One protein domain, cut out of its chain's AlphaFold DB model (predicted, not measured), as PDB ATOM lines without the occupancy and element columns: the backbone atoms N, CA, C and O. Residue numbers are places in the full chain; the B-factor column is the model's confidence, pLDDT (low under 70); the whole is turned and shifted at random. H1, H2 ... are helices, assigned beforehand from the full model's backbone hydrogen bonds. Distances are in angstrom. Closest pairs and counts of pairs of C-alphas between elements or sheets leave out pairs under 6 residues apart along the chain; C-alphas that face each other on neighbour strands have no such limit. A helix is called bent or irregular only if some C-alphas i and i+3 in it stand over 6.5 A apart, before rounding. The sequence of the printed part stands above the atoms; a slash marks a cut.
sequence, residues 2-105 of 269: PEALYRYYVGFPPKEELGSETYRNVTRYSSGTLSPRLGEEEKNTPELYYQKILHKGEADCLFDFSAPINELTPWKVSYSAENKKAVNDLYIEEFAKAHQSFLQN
ATOM      1  N   PRO A   2      15.755  19.683 173.038       93.00
ATOM      2  CA  PRO A   2      16.175  18.465 172.323       93.00
ATOM      3  C   PRO A   2      16.646  17.334 173.245       93.00
ATOM      4  O   PRO A   2      16.183  16.205 173.147       93.00
ATOM      5  N   GLU A   3      17.510  17.659 174.210       92.44
ATOM      6  CA  GLU A   3      18.051  16.688 175.168       92.44
ATOM      7  C   GLU A   3      16.978  16.070 176.066       92.44
ATOM      8  O   GLU A   3      16.953  14.858 176.264       92.44
ATOM      9  N   ALA A   4      16.082  16.896 176.610       90.06
ATOM     10  CA  ALA A   4      15.009  16.434 177.483       90.06
ATOM     11  C   ALA A   4      14.021  15.538 176.724       90.06
ATOM     12  O   ALA A   4      13.620  14.503 177.244       90.06
ATOM     13  N   LEU A   5      13.684  15.912 175.485       92.38
ATOM     14  CA  LEU A   5      12.793  15.147 174.621       92.38
ATOM     15  C   LEU A   5      13.406  13.790 174.258       92.38
ATOM     16  O   LEU A   5      12.768  12.757 174.440       92.38
ATOM     17  N   TYR A   6      14.671  13.782 173.831       92.44
ATOM     18  CA  TYR A   6      15.404  12.548 173.553       92.44
ATOM     19  C   TYR A   6      15.443  11.631 174.778       92.44
ATOM     20  O   TYR A   6      15.116  10.452 174.684       92.44
ATOM     21  N   ARG A   7      15.786  12.173 175.954       89.00
ATOM     22  CA  ARG A   7      15.832  11.396 177.203       89.00
ATOM     23  C   ARG A   7      14.470  10.874 177.630       89.00
ATOM     24  O   ARG A   7      14.415   9.804 178.221       89.00
ATOM     25  N   TYR A   8      13.400  11.612 177.355       88.50
ATOM     26  CA  TYR A   8      12.047  11.158 177.646       88.50
ATOM     27  C   TYR A   8      11.681   9.938 176.799       88.50
ATOM     28  O   TYR A   8      11.231   8.944 177.353       88.50
ATOM     29  N   TYR A   9      11.918   9.979 175.486       89.81
ATOM     30  CA  TYR A   9      11.558   8.867 174.605       89.81
ATOM     31  C   TYR A   9      12.530   7.691 174.695       89.81
ATOM     32  O   TYR A   9      12.081   6.561 174.829       89.81
ATOM     33  N   VAL A  10      13.839   7.939 174.622       89.44
ATOM     34  CA  VAL A  10      14.877   6.899 174.487       89.44
ATOM     35  C   VAL A  10      15.449   6.468 175.845       89.44
ATOM     36  O   VAL A  10      15.949   5.355 175.996       89.44
ATOM     37  N   GLY A  11      15.350   7.319 176.869       82.12
ATOM     38  CA  GLY A  11      15.976   7.103 178.172       82.12
ATOM     39  C   GLY A  11      17.419   7.613 178.240       82.12
ATOM     40  O   GLY A  11      17.927   8.288 177.340       82.12
ATOM     41  N   PHE A  12      18.098   7.322 179.351       68.88
ATOM     42  CA  PHE A  12      19.522   7.619 179.480       68.88
ATOM     43  C   PHE A  12      20.344   6.570 178.727       68.88
ATOM     44  O   PHE A  12      20.060   5.378 178.877       68.88
ATOM     45  N   PRO A  13      21.402   6.966 177.997       60.09
ATOM     46  CA  PRO A  13      22.375   5.991 177.541       60.09
ATOM     47  C   PRO A  13      22.948   5.250 178.766       60.09
ATOM     48  O   PRO A  13      23.109   5.857 179.840       60.09
ATOM     49  N   PRO A  14      23.226   3.940 178.652       55.12
ATOM     50  CA  PRO A  14      23.930   3.217 179.698       55.12
ATOM     51  C   PRO A  14      25.300   3.874 179.867       55.12
ATOM     52  O   PRO A  14      26.166   3.762 179.008       55.12
ATOM     53  N   LYS A  15      25.493   4.627 180.952       57.28
ATOM     54  CA  LYS A  15      26.822   5.117 181.302       57.28
ATOM     55  C   LYS A  15      27.566   3.979 181.983       57.28
ATOM     56  O   LYS A  15      27.247   3.645 183.120       57.28
ATOM     57  N   GLU A  16      28.573   3.439 181.308       56.75
ATOM     58  CA  GLU A  16      29.570   2.543 181.910       56.75
ATOM     59  C   GLU A  16      30.416   3.267 182.984       56.75
ATOM     60  O   GLU A  16      30.991   2.624 183.855       56.75
ATOM     61  N   GLU A  17      30.422   4.606 183.000       51.31
ATOM     62  CA  GLU A  17      31.292   5.418 183.869       51.31
ATOM     63  C   GLU A  17      30.671   5.922 185.189       51.31
ATOM     64  O   GLU A  17      31.385   6.502 186.006       51.31
ATOM     65  N   LEU A  18      29.374   5.721 185.463       50.12
ATOM     66  CA  LEU A  18      28.823   6.029 186.796       50.12
ATOM     67  C   LEU A  18      28.701   4.755 187.633       50.12
ATOM     68  O   LEU A  18      27.661   4.102 187.672       50.12
ATOM     69  N   GLY A  19      29.781   4.434 188.344       54.09
ATOM     70  CA  GLY A  19      29.863   3.342 189.315       54.09
ATOM     71  C   GLY A  19      29.036   3.565 190.587       54.09
ATOM     72  O   GLY A  19      29.587   3.539 191.683       54.09
ATOM     73  N   SER A  20      27.721   3.779 190.485       59.69
ATOM     74  CA  SER A  20      26.858   3.852 191.667       59.69
ATOM     75  C   SER A  20      25.515   3.145 191.483       59.69
ATOM     76  O   SER A  20      24.808   3.294 190.486       59.69
ATOM     77  N   GLU A  21      25.143   2.376 192.503       59.22
ATOM     78  CA  GLU A  21      23.853   1.693 192.679       59.22
ATOM     79  C   GLU A  21      22.645   2.629 192.464       59.22
ATOM     80  O   GLU A  21      21.580   2.221 191.999       59.22
ATOM     81  N   THR A  22      22.844   3.923 192.724       56.50
ATOM     82  CA  THR A  22      21.884   5.003 192.484       56.50
ATOM     83  C   THR A  22      21.504   5.130 191.004       56.50
ATOM     84  O   THR A  22      20.328   5.322 190.705       56.50
ATOM     85  N   TYR A  23      22.443   4.954 190.063       57.66
ATOM     86  CA  TYR A  23      22.152   5.046 188.624       57.66
ATOM     87  C   TYR A  23      21.310   3.865 188.135       57.66
ATOM     88  O   TYR A  23      20.370   4.063 187.368       57.66
ATOM     89  N   ARG A  24      21.575   2.648 188.640       56.59
ATOM     90  CA  ARG A  24      20.739   1.462 188.368       56.59
ATOM     91  C   ARG A  24      19.293   1.672 188.799       56.59
ATOM     92  O   ARG A  24      18.388   1.250 188.088       56.59
ATOM     93  N   ASN A  25      19.071   2.316 189.943       55.81
ATOM     94  CA  ASN A  25      17.718   2.572 190.426       55.81
ATOM     95  C   ASN A  25      17.015   3.649 189.589       55.81
ATOM     96  O   ASN A  25      15.843   3.483 189.277       55.81
ATOM     97  N   VAL A  26      17.716   4.697 189.150       53.97
ATOM     98  CA  VAL A  26      17.127   5.754 188.306       53.97
ATOM     99  C   VAL A  26      16.786   5.246 186.900       53.97
ATOM    100  O   VAL A  26      15.690   5.511 186.409       53.97
ATOM    101  N   THR A  27      17.664   4.463 186.263       53.41
ATOM    102  CA  THR A  27      17.418   3.957 184.899       53.41
ATOM    103  C   THR A  27      16.309   2.911 184.835       53.41
ATOM    104  O   THR A  27      15.554   2.881 183.865       53.41
ATOM    105  N   ARG A  28      16.126   2.110 185.894       53.53
ATOM    106  CA  ARG A  28      15.050   1.104 185.966       53.53
ATOM    107  C   ARG A  28      13.646   1.712 185.931       53.53
ATOM    108  O   ARG A  28      12.725   1.050 185.467       53.53
ATOM    109  N   TYR A  29      13.495   2.949 186.403       49.56
ATOM    110  CA  TYR A  29      12.226   3.681 186.370       49.56
ATOM    111  C   TYR A  29      12.127   4.679 185.207       49.56
ATOM    112  O   TYR A  29      11.019   5.082 184.867       49.56
ATOM    113  N   SER A  30      13.245   5.077 184.583       49.94
ATOM    114  CA  SER A  30      13.235   6.089 183.515       49.94
ATOM    115  C   SER A  30      13.077   5.523 182.103       49.94
ATOM    116  O   SER A  30      12.593   6.235 181.234       49.94
ATOM    117  N   SER A  31      13.502   4.284 181.832       50.91
ATOM    118  CA  SER A  31      13.470   3.717 180.475       50.91
ATOM    119  C   SER A  31      12.481   2.554 180.390       50.91
ATOM    120  O   SER A  31      12.851   1.404 180.637       50.91
ATOM    121  N   GLY A  32      11.224   2.846 180.052       54.06
ATOM    122  CA  GLY A  32      10.295   1.829 179.543       54.06
ATOM    123  C   GLY A  32       8.847   1.920 180.023       54.06
ATOM    124  O   GLY A  32       7.966   1.466 179.305       54.06
ATOM    125  N   THR A  33       8.567   2.506 181.191       59.47
ATOM    126  CA  THR A  33       7.194   2.521 181.749       59.47
ATOM    127  C   THR A  33       6.460   3.852 181.590       59.47
ATOM    128  O   THR A  33       5.233   3.869 181.534       59.47
ATOM    129  N   LEU A  34       7.186   4.972 181.516       69.38
ATOM    130  CA  LEU A  34       6.587   6.315 181.535       69.38
ATOM    131  C   LEU A  34       6.524   6.996 180.162       69.38
ATOM    132  O   LEU A  34       5.704   7.894 179.961       69.38
ATOM    133  N   SER A  35       7.373   6.581 179.224       78.56
ATOM    134  CA  SER A  35       7.396   7.096 177.856       78.56
ATOM    135  C   SER A  35       6.425   6.318 176.966       78.56
ATOM    136  O   SER A  35       6.440   5.083 177.022       78.56
ATOM    137  N   PRO A  36       5.631   6.975 176.106       81.56
ATOM    138  CA  PRO A  36       4.840   6.270 175.109       81.56
ATOM    139  C   PRO A  36       5.761   5.496 174.154       81.56
ATOM    140  O   PRO A  36       6.888   5.913 173.860       81.56
ATOM    141  N   ARG A  37       5.277   4.348 173.678       85.12
ATOM    142  CA  ARG A  37       5.985   3.546 172.676       85.12
ATOM    143  C   ARG A  37       5.892   4.228 171.314       85.12
ATOM    144  O   ARG A  37       4.805   4.607 170.891       85.12
ATOM    145  N   LEU A  38       7.031   4.357 170.640       85.62
ATOM    146  CA  LEU A  38       7.131   4.896 169.279       85.62
ATOM    147  C   LEU A  38       6.953   3.816 168.196       85.62
ATOM    148  O   LEU A  38       6.738   4.147 167.030       85.62
ATOM    149  N   GLY A  39       7.034   2.536 168.571       84.50
ATOM    150  CA  GLY A  39       6.891   1.381 167.682       84.50
ATOM    151  C   GLY A  39       6.463   0.114 168.431       84.50
ATOM    152  O   GLY A  39       6.051   0.176 169.589       84.50
ATOM    153  N   GLU A  40       6.560  -1.040 167.764       80.56
ATOM    154  CA  GLU A  40       6.184  -2.351 168.330       80.56
ATOM    155  C   GLU A  40       7.223  -2.912 169.316       80.56
ATOM    156  O   GLU A  40       6.928  -3.825 170.090       80.56
ATOM    157  N   GLU A  41       8.433  -2.350 169.310       80.56
ATOM    158  CA  GLU A  41       9.532  -2.744 170.188       80.56
ATOM    159  C   GLU A  41       9.208  -2.484 171.672       80.56
ATOM    160  O   GLU A  41       8.481  -1.555 172.038       80.56
ATOM    161  N   GLU A  42       9.784  -3.298 172.565       76.06
ATOM    162  CA  GLU A  42       9.576  -3.159 174.014       76.06
ATOM    163  C   GLU A  42      10.152  -1.842 174.563       76.06
ATOM    164  O   GLU A  42       9.651  -1.303 175.553       76.06
ATOM    165  N   LYS A  43      11.193  -1.311 173.909       81.88
ATOM    166  CA  LYS A  43      11.882  -0.070 174.271       81.88
ATOM    167  C   LYS A  43      12.096   0.787 173.033       81.88
ATOM    168  O   LYS A  43      12.440   0.273 171.978       81.88
ATOM    169  N   ASN A  44      11.959   2.098 173.194       88.19
ATOM    170  CA  ASN A  44      12.291   3.044 172.137       88.19
ATOM    171  C   ASN A  44      13.810   3.062 171.905       88.19
ATOM    172  O   ASN A  44      14.591   3.168 172.853       88.19
ATOM    173  N   THR A  45      14.223   3.002 170.642       90.38
ATOM    174  CA  THR A  45      15.622   3.124 170.221       90.38
ATOM    175  C   THR A  45      15.926   4.544 169.731       90.38
ATOM    176  O   THR A  45      15.004   5.280 169.362       90.38
ATOM    177  N   PRO A  46      17.209   4.958 169.690       92.44
ATOM    178  CA  PRO A  46      17.594   6.229 169.078       92.44
ATOM    179  C   PRO A  46      17.084   6.356 167.638       92.44
ATOM    180  O   PRO A  46      16.609   7.416 167.243       92.44
ATOM    181  N   GLU A  47      17.121   5.262 166.875       94.00
ATOM    182  CA  GLU A  47      16.661   5.244 165.487       94.00
ATOM    183  C   GLU A  47      15.152   5.488 165.378       94.00
ATOM    184  O   GLU A  47      14.733   6.333 164.588       94.00
ATOM    185  N   LEU A  48      14.338   4.842 166.222       93.31
ATOM    186  CA  LEU A  48      12.900   5.117 166.288       93.31
ATOM    187  C   LEU A  48      12.609   6.571 166.663       93.31
ATOM    188  O   LEU A  48      11.685   7.166 166.119       93.31
ATOM    189  N   TYR A  49      13.399   7.163 167.562       94.81
ATOM    190  CA  TYR A  49      13.276   8.581 167.891       94.81
ATOM    191  C   TYR A  49      13.577   9.471 166.680       94.81
ATOM    192  O   TYR A  49      12.799  10.374 166.377       94.81
ATOM    193  N   TYR A  50      14.660   9.205 165.947       96.31
ATOM    194  CA  TYR A  50      14.982   9.983 164.752       96.31
ATOM    195  C   TYR A  50      13.896   9.865 163.687       96.31
ATOM    196  O   TYR A  50      13.515  10.872 163.105       96.31
ATOM    197  N   GLN A  51      13.357   8.667 163.475       95.75
ATOM    198  CA  GLN A  51      12.293   8.437 162.501       95.75
ATOM    199  C   GLN A  51      10.972   9.082 162.925       95.75
ATOM    200  O   GLN A  51      10.373   9.805 162.144       95.75
ATOM    201  N   LYS A  52      10.510   8.852 164.161       95.38
ATOM    202  CA  LYS A  52       9.155   9.234 164.591       95.38
ATOM    203  C   LYS A  52       9.034  10.642 165.157       95.38
ATOM    204  O   LYS A  52       7.946  11.194 165.113       95.38
ATOM    205  N   ILE A  53      10.109  11.195 165.717       95.88
ATOM    206  CA  ILE A  53      10.096  12.522 166.354       95.88
ATOM    207  C   ILE A  53      10.833  13.554 165.500       95.88
ATOM    208  O   ILE A  53      10.421  14.706 165.445       95.88
ATOM    209  N   LEU A  54      11.929  13.160 164.839       96.50
ATOM    210  CA  LEU A  54      12.693  14.060 163.962       96.50
ATOM    211  C   LEU A  54      12.401  13.849 162.467       96.50
ATOM    212  O   LEU A  54      13.047  14.486 161.637       96.50
ATOM    213  N   HIS A  55      11.453  12.966 162.141       97.00
ATOM    214  CA  HIS A  55      10.975  12.672 160.784       97.00
ATOM    215  C   HIS A  55      12.088  12.193 159.828       97.00
ATOM    216  O   HIS A  55      12.067  12.451 158.625       97.00
ATOM    217  N   LYS A  56      13.105  11.486 160.344       96.56
ATOM    218  CA  LYS A  56      14.212  10.949 159.534       96.56
ATOM    219  C   LYS A  56      13.676  10.054 158.413       96.56
ATOM    220  O   LYS A  56      13.072   9.018 158.678       96.56
ATOM    221  N   GLY A  57      14.003  10.411 157.171       95.06
ATOM    222  CA  GLY A  57      13.587   9.683 155.968       95.06
ATOM    223  C   GLY A  57      12.292  10.200 155.335       95.06
ATOM    224  O   GLY A  57      11.939   9.747 154.249       95.06
ATOM    225  N   GLU A  58      11.617  11.159 155.970       96.12
ATOM    226  CA  GLU A  58      10.451  11.845 155.414       96.12
ATOM    227  C   GLU A  58      10.873  13.092 154.618       96.12
ATOM    228  O   GLU A  58      11.956  13.652 154.813       96.12
ATOM    229  N   ALA A  59      10.031  13.518 153.672       95.19
ATOM    230  CA  ALA A  59      10.345  14.625 152.763       95.19
ATOM    231  C   ALA A  59      10.410  15.995 153.468       95.19
ATOM    232  O   ALA A  59      11.032  16.922 152.954       95.19
ATOM    233  N   ASP A  60       9.773  16.120 154.631       94.69
ATOM    234  CA  ASP A  60       9.729  17.304 155.491       94.69
ATOM    235  C   ASP A  60      10.804  17.290 156.598       94.69
ATOM    236  O   ASP A  60      10.813  18.172 157.457       94.69
ATOM    237  N   CYS A  61      11.734  16.328 156.577       96.19
ATOM    238  CA  CYS A  61      12.815  16.233 157.554       96.19
ATOM    239  C   CYS A  61      13.657  17.521 157.597       96.19
ATOM    240  O   CYS A  61      14.361  17.871 156.650       96.19
ATOM    241  N   LEU A  62      13.636  18.208 158.743       96.75
ATOM    242  CA  LEU A  62      14.366  19.468 158.946       96.75
ATOM    243  C   LEU A  62      15.854  19.274 159.288       96.75
ATOM    244  O   LEU A  62      16.610  20.252 159.319       96.75
ATOM    245  N   PHE A  63      16.256  18.033 159.567       97.06
ATOM    246  CA  PHE A  63      17.571  17.655 160.076       97.06
ATOM    247  C   PHE A  63      18.421  16.939 159.026       97.06
ATOM    248  O   PHE A  63      17.913  16.242 158.150       97.06
ATOM    249  N   ASP A  64      19.735  17.081 159.164       95.81
ATOM    250  CA  ASP A  64      20.734  16.413 158.344       95.81
ATOM    251  C   ASP A  64      21.284  15.182 159.075       95.81
ATOM    252  O   ASP A  64      21.970  15.285 160.094       95.81
ATOM    253  N   PHE A  65      20.977  14.012 158.518       95.44
ATOM    254  CA  PHE A  65      21.435  12.706 158.990       95.44
ATOM    255  C   PHE A  65      22.545  12.104 158.110       95.44
ATOM    256  O   PHE A  65      22.859  10.923 158.254       95.44
ATOM    257  N   SER A  66      23.123  12.877 157.183       94.12
ATOM    258  CA  SER A  66      24.223  12.409 156.324       94.12
ATOM    259  C   SER A  66      25.549  12.275 157.081       94.12
ATOM    260  O   SER A  66      26.372  11.421 156.747       94.12
ATOM    261  N   ALA A  67      25.748  13.084 158.126       90.81
ATOM    262  CA  ALA A  67      26.907  13.009 159.006       90.81
ATOM    263  C   ALA A  67      26.708  11.961 160.123       90.81
ATOM    264  O   ALA A  67      25.593  11.807 160.629       90.81
ATOM    265  N   PRO A  68      27.779  11.276 160.575       92.31
ATOM    266  CA  PRO A  68      27.703  10.375 161.723       92.31
ATOM    267  C   PRO A  68      27.186  11.088 162.982       92.31
ATOM    268  O   PRO A  68      27.668  12.164 163.343       92.31
ATOM    269  N   ILE A  69      26.223  10.473 163.674       93.25
ATOM    270  CA  ILE A  69      25.655  11.012 164.916       93.25
ATOM    271  C   ILE A  69      26.630  10.776 166.072       93.25
ATOM    272  O   ILE A  69      27.120   9.668 166.272       93.25
ATOM    273  N   ASN A  70      26.878  11.813 166.872       90.75
ATOM    274  CA  ASN A  70      27.699  11.693 168.073       90.75
ATOM    275  C   ASN A  70      26.938  10.947 169.185       90.75
ATOM    276  O   ASN A  70      25.968  11.472 169.733       90.75
ATOM    277  N   GLU A  71      27.422   9.766 169.567       86.19
ATOM    278  CA  GLU A  71      26.828   8.907 170.606       86.19
ATOM    279  C   GLU A  71      26.777   9.545 172.003       86.19
ATOM    280  O   GLU A  71      25.921   9.194 172.816       86.19
ATOM    281  N   LEU A  72      27.652  10.512 172.294       84.12
ATOM    282  CA  LEU A  72      27.652  11.234 173.570       84.12
ATOM    283  C   LEU A  72      26.562  12.308 173.629       84.12
ATOM    284  O   LEU A  72      26.111  12.684 174.713       84.12
ATOM    285  N   THR A  73      26.140  12.818 172.470       89.25
ATOM    286  CA  THR A  73      25.084  13.830 172.352       89.25
ATOM    287  C   THR A  73      24.135  13.515 171.192       89.25
ATOM    288  O   THR A  73      24.020  14.323 170.267       89.25
ATOM    289  N   PRO A  74      23.425  12.374 171.231       91.44
ATOM    290  CA  PRO A  74      22.586  11.897 170.128       91.44
ATOM    291  C   PRO A  74      21.425  12.846 169.789       91.44
ATOM    292  O   PRO A  74      20.925  12.872 168.673       91.44
ATOM    293  N   TRP A  75      21.031  13.700 170.734       94.12
ATOM    294  CA  TRP A  75      20.013  14.737 170.546       94.12
ATOM    295  C   TRP A  75      20.503  15.996 169.811       94.12
ATOM    296  O   TRP A  75      19.704  16.898 169.562       94.12
ATOM    297  N   LYS A  76      21.805  16.120 169.515       94.62
ATOM    298  CA  LYS A  76      22.381  17.253 168.769       94.62
ATOM    299  C   LYS A  76      22.520  16.901 167.287       94.62
ATOM    300  O   LYS A  76      23.631  16.827 166.769       94.62
ATOM    301  N   VAL A  77      21.392  16.671 166.624       95.12
ATOM    302  CA  VAL A  77      21.367  16.413 165.179       95.12
ATOM    303  C   VAL A  77      21.584  17.726 164.422       95.12
ATOM    304  O   VAL A  77      21.052  18.768 164.813       95.12
ATOM    305  N   SER A  78      22.398  17.689 163.368       96.12
ATOM    306  CA  SER A  78      22.700  18.848 162.524       96.12
ATOM    307  C   SER A  78      21.465  19.307 161.740       96.12
ATOM    308  O   SER A  78      20.596  18.508 161.412       96.12
ATOM    309  N   TYR A  79      21.380  20.600 161.428       96.31
ATOM    310  CA  TYR A  79      20.335  21.186 160.579       96.31
ATOM    311  C   TYR A  79      20.857  22.469 159.915       96.31
ATOM    312  O   TYR A  79      21.806  23.088 160.404       96.31
ATOM    313  N   SER A  80      20.253  22.877 158.794       95.00
ATOM    314  CA  SER A  80      20.648  24.097 158.076       95.00
ATOM    315  C   SER A  80      20.258  25.362 158.852       95.00
ATOM    316  O   SER A  80      19.266  25.389 159.584       95.00
ATOM    317  N   ALA A  81      21.011  26.453 158.680       95.38
ATOM    318  CA  ALA A  81      20.712  27.717 159.363       95.38
ATOM    319  C   ALA A  81      19.312  28.267 159.017       95.38
ATOM    320  O   ALA A  81      18.660  28.871 159.870       95.38
ATOM    321  N   GLU A  82      18.838  28.007 157.796       96.06
ATOM    322  CA  GLU A  82      17.514  28.395 157.298       96.06
ATOM    323  C   GLU A  82      16.378  27.674 158.048       96.06
ATOM    324  O   GLU A  82      15.343  28.275 158.333       96.06
ATOM    325  N   ASN A  83      16.607  26.431 158.487       95.69
ATOM    326  CA  ASN A  83      15.619  25.616 159.202       95.69
ATOM    327  C   ASN A  83      15.559  25.891 160.710       95.69
ATOM    328  O   ASN A  83      14.687  25.358 161.396       95.69
ATOM    329  N   LYS A  84      16.449  26.728 161.262       96.06
ATOM    330  CA  LYS A  84      16.603  26.918 162.717       96.06
ATOM    331  C   LYS A  84      15.292  27.230 163.443       96.06
ATOM    332  O   LYS A  84      15.064  26.719 164.539       96.06
ATOM    333  N   LYS A  85      14.443  28.083 162.858       97.06
ATOM    334  CA  LYS A  85      13.149  28.440 163.455       97.06
ATOM    335  C   LYS A  85      12.191  27.244 163.452       97.06
ATOM    336  O   LYS A  85      11.681  26.894 164.507       97.06
ATOM    337  N   ALA A  86      12.025  26.593 162.302       97.38
ATOM    338  CA  ALA A  86      11.146  25.435 162.154       97.38
ATOM    339  C   ALA A  86      11.566  24.270 163.067       97.38
ATOM    340  O   ALA A  86      10.723  23.659 163.712       97.38
ATOM    341  N   VAL A  87      12.874  24.023 163.204       96.88
ATOM    342  CA  VAL A  87      13.422  23.020 164.132       96.88
ATOM    343  C   VAL A  87      13.058  23.343 165.580       96.88
ATOM    344  O   VAL A  87      12.681  22.457 166.346       96.88
ATOM    345  N   ASN A  88      13.170  24.610 165.980       96.69
ATOM    346  CA  ASN A  88      12.793  25.023 167.327       96.69
ATOM    347  C   ASN A  88      11.286  24.856 167.575       96.69
ATOM    348  O   ASN A  88      10.906  24.374 168.640       96.69
ATOM    349  N   ASP A  89      10.455  25.218 166.598       97.25
ATOM    350  CA  ASP A  89       8.999  25.089 166.685       97.25
ATOM    351  C   ASP A  89       8.583  23.608 166.782       97.25
ATOM    352  O   ASP A  89       7.821  23.253 167.681       97.25
ATOM    353  N   LEU A  90       9.189  22.727 165.973       96.94
ATOM    354  CA  LEU A  90       9.012  21.271 166.056       96.94
ATOM    355  C   LEU A  90       9.352  20.741 167.457       96.94
ATOM    356  O   LEU A  90       8.563  20.023 168.067       96.94
ATOM    357  N   TYR A  91      10.509  21.118 168.012       96.50
ATOM    358  CA  TYR A  91      10.898  20.667 169.351       96.50
ATOM    359  C   TYR A  91       9.944  21.145 170.450       96.50
ATOM    360  O   TYR A  91       9.765  20.429 171.436       96.50
ATOM    361  N   ILE A  92       9.374  22.346 170.328       96.00
ATOM    362  CA  ILE A  92       8.384  22.862 171.282       96.00
ATOM    363  C   ILE A  92       7.087  22.057 171.181       96.00
ATOM    364  O   ILE A  92       6.542  21.656 172.211       96.00
ATOM    365  N   GLU A  93       6.615  21.797 169.961       97.00
ATOM    366  CA  GLU A  93       5.402  21.022 169.713       97.00
ATOM    367  C   GLU A  93       5.530  19.590 170.250       97.00
ATOM    368  O   GLU A  93       4.704  19.144 171.050       97.00
ATOM    369  N   GLU A  94       6.605  18.891 169.888       95.06
ATOM    370  CA  GLU A  94       6.850  17.523 170.344       95.06
ATOM    371  C   GLU A  94       7.053  17.450 171.860       95.06
ATOM    372  O   GLU A  94       6.593  16.516 172.519       95.06
ATOM    373  N   PHE A  95       7.665  18.472 172.462       94.00
ATOM    374  CA  PHE A  95       7.756  18.554 173.917       94.00
ATOM    375  C   PHE A  95       6.386  18.732 174.581       94.00
ATOM    376  O   PHE A  95       6.137  18.132 175.628       94.00
ATOM    377  N   ALA A  96       5.479  19.511 173.986       94.50
ATOM    378  CA  ALA A  96       4.117  19.654 174.493       94.50
ATOM    379  C   ALA A  96       3.340  18.327 174.413       94.50
ATOM    380  O   ALA A  96       2.696  17.946 175.395       94.50
ATOM    381  N   LYS A  97       3.467  17.585 173.303       94.25
ATOM    382  CA  LYS A  97       2.879  16.241 173.140       94.25
ATOM    383  C   LYS A  97       3.427  15.256 174.172       94.25
ATOM    384  O   LYS A  97       2.657  14.584 174.859       94.25
ATOM    385  N   ALA A  98       4.750  15.216 174.334       91.25
ATOM    386  CA  ALA A  98       5.422  14.382 175.326       91.25
ATOM    387  C   ALA A  98       4.951  14.701 176.753       91.25
ATOM    388  O   ALA A  98       4.632  13.799 177.527       91.25
ATOM    389  N   HIS A  99       4.846  15.986 177.095       90.19
ATOM    390  CA  HIS A  99       4.366  16.419 178.402       90.19
ATOM    391  C   HIS A  99       2.912  15.998 178.650       90.19
ATOM    392  O   HIS A  99       2.600  15.468 179.715       90.19
ATOM    393  N   GLN A 100       2.028  16.165 177.665       92.81
ATOM    394  CA  GLN A 100       0.643  15.715 177.779       92.81
ATOM    395  C   GLN A 100       0.549  14.191 177.946       92.81
ATOM    396  O   GLN A 100      -0.179  13.723 178.821       92.81
ATOM    397  N   SER A 101       1.313  13.423 177.164       89.44
ATOM    398  CA  SER A 101       1.366  11.960 177.281       89.44
ATOM    399  C   SER A 101       1.865  11.516 178.658       89.44
ATOM    400  O   SER A 101       1.286  10.618 179.264       89.44
ATOM    401  N   PHE A 102       2.879  12.196 179.198       87.06
ATOM    402  CA  PHE A 102       3.375  11.952 180.548       87.06
ATOM    403  C   PHE A 102       2.299  12.196 181.614       87.06
ATOM    404  O   PHE A 102       2.111  11.358 182.493       87.06
ATOM    405  N   LEU A 103       1.554  13.302 181.521       87.69
ATOM    406  CA  LEU A 103       0.474  13.623 182.462       87.69
ATOM    407  C   LEU A 103      -0.716  12.655 182.372       87.69
ATOM    408  O   LEU A 103      -1.420  12.471 183.361       87.69
ATOM    409  N   GLN A 104      -0.939  12.050 181.206       89.56
ATOM    410  CA  GLN A 104      -2.008  11.076 180.961       89.56
ATOM    411  C   GLN A 104      -1.564   9.619 181.168       89.56
ATOM    412  O   GLN A 104      -2.369   8.706 180.998       89.56
ATOM    413  N   ASN A 105      -0.304   9.378 181.540       87.38
ATOM    414  CA  ASN A 105       0.215   8.032 181.743       87.38
ATOM    415  C   ASN A 105      -0.502   7.355 182.930       87.38
ATOM    416  O   ASN A 105      -0.350   7.764 184.084       87.38
TER     417      ASN A 105
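AT A GLANCE: This is residues 2 to 105 of the 269 residues of the protein "RDD family protein" of Erysipelotrichaceae bacterium (UniProt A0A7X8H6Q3). Short H1 sits in the middle of a small helical core, with the long helix H4 slanting across it and short H3 packed on it nearly at right angles. H2 lies off toward one end of the longest axis, where residues 16 to 22 stick out, and the long unnamed stretch 53 to 80 loops out and folds back, tied by a short antiparallel pairing of residues 63 to 64 with 78 to 79. The printed part has 104 residues, with four named helices in the order H1, H2, H3, H4 and no named strand; its class is all helix, though only 49 residues are in named elements, under half. It is compact, with a radius of gyration of the C-alphas of 14.5 A, and spans 45 by 33 by 24 A.

HOW THE PARTS SIT: Begin with H1, residues 2 to 10. After a short link comes H2, residues 21 to 30, close to H1 but not clearly touching: their closest C-alphas, of Tyr 8 and Ser 30, are 7.8 A apart, and their lines are about perpendicular at 84 degrees. Go on to H3, residues 46 to 52, which touches H1; look at Val 10 and Pro 46, whose C-alphas are the closest at 6.1 A. Their lines are about perpendicular at 80 degrees. Last comes H4, residues 81 to 103, which touches H1 with residues 91 to 98 alone, the closest C-alphas being those of Leu 5 and Phe 95 at 6.1 A. H1 and H4 run the same way at a steep tilt of 45 degrees. H2 is apart from H3 and H4, and H3 is apart from H4. In H1 and H3 every O i to N i+4 pair is within hydrogen-bond range; in H2 it is 5 of 6 and in H4 17 of 19.

IN THESE COORDINATES: Find C-alpha 2 at (16.175, 18.465, 172.323); from there H1 runs 11.8 A to C-alpha 10. H2 starts at C-alpha 21 at (23.853, 1.693, 192.679) and covers 14.7 A, and H3 covers 10.0 A. H4 runs 33.8 A to C-alpha 103 at (0.474, 13.623, 182.462). H4 is irregular: C-alphas 82 and 85 are 7.5 A apart, against about 5 A in a regular helix.

THE WHOLE: Look for the two C-alphas farthest apart at Glu 21 and Glu 82, 44.8 A from each other. The printed part has no cut. The links from H2 to H3, 15 residues, and from H3 to H4, 28 residues, are long. In the B-factor column the mean pLDDT of the printed part is 84.1; this predicted model is under 70 at residues 12 to 34, and H2 has a mean of 55.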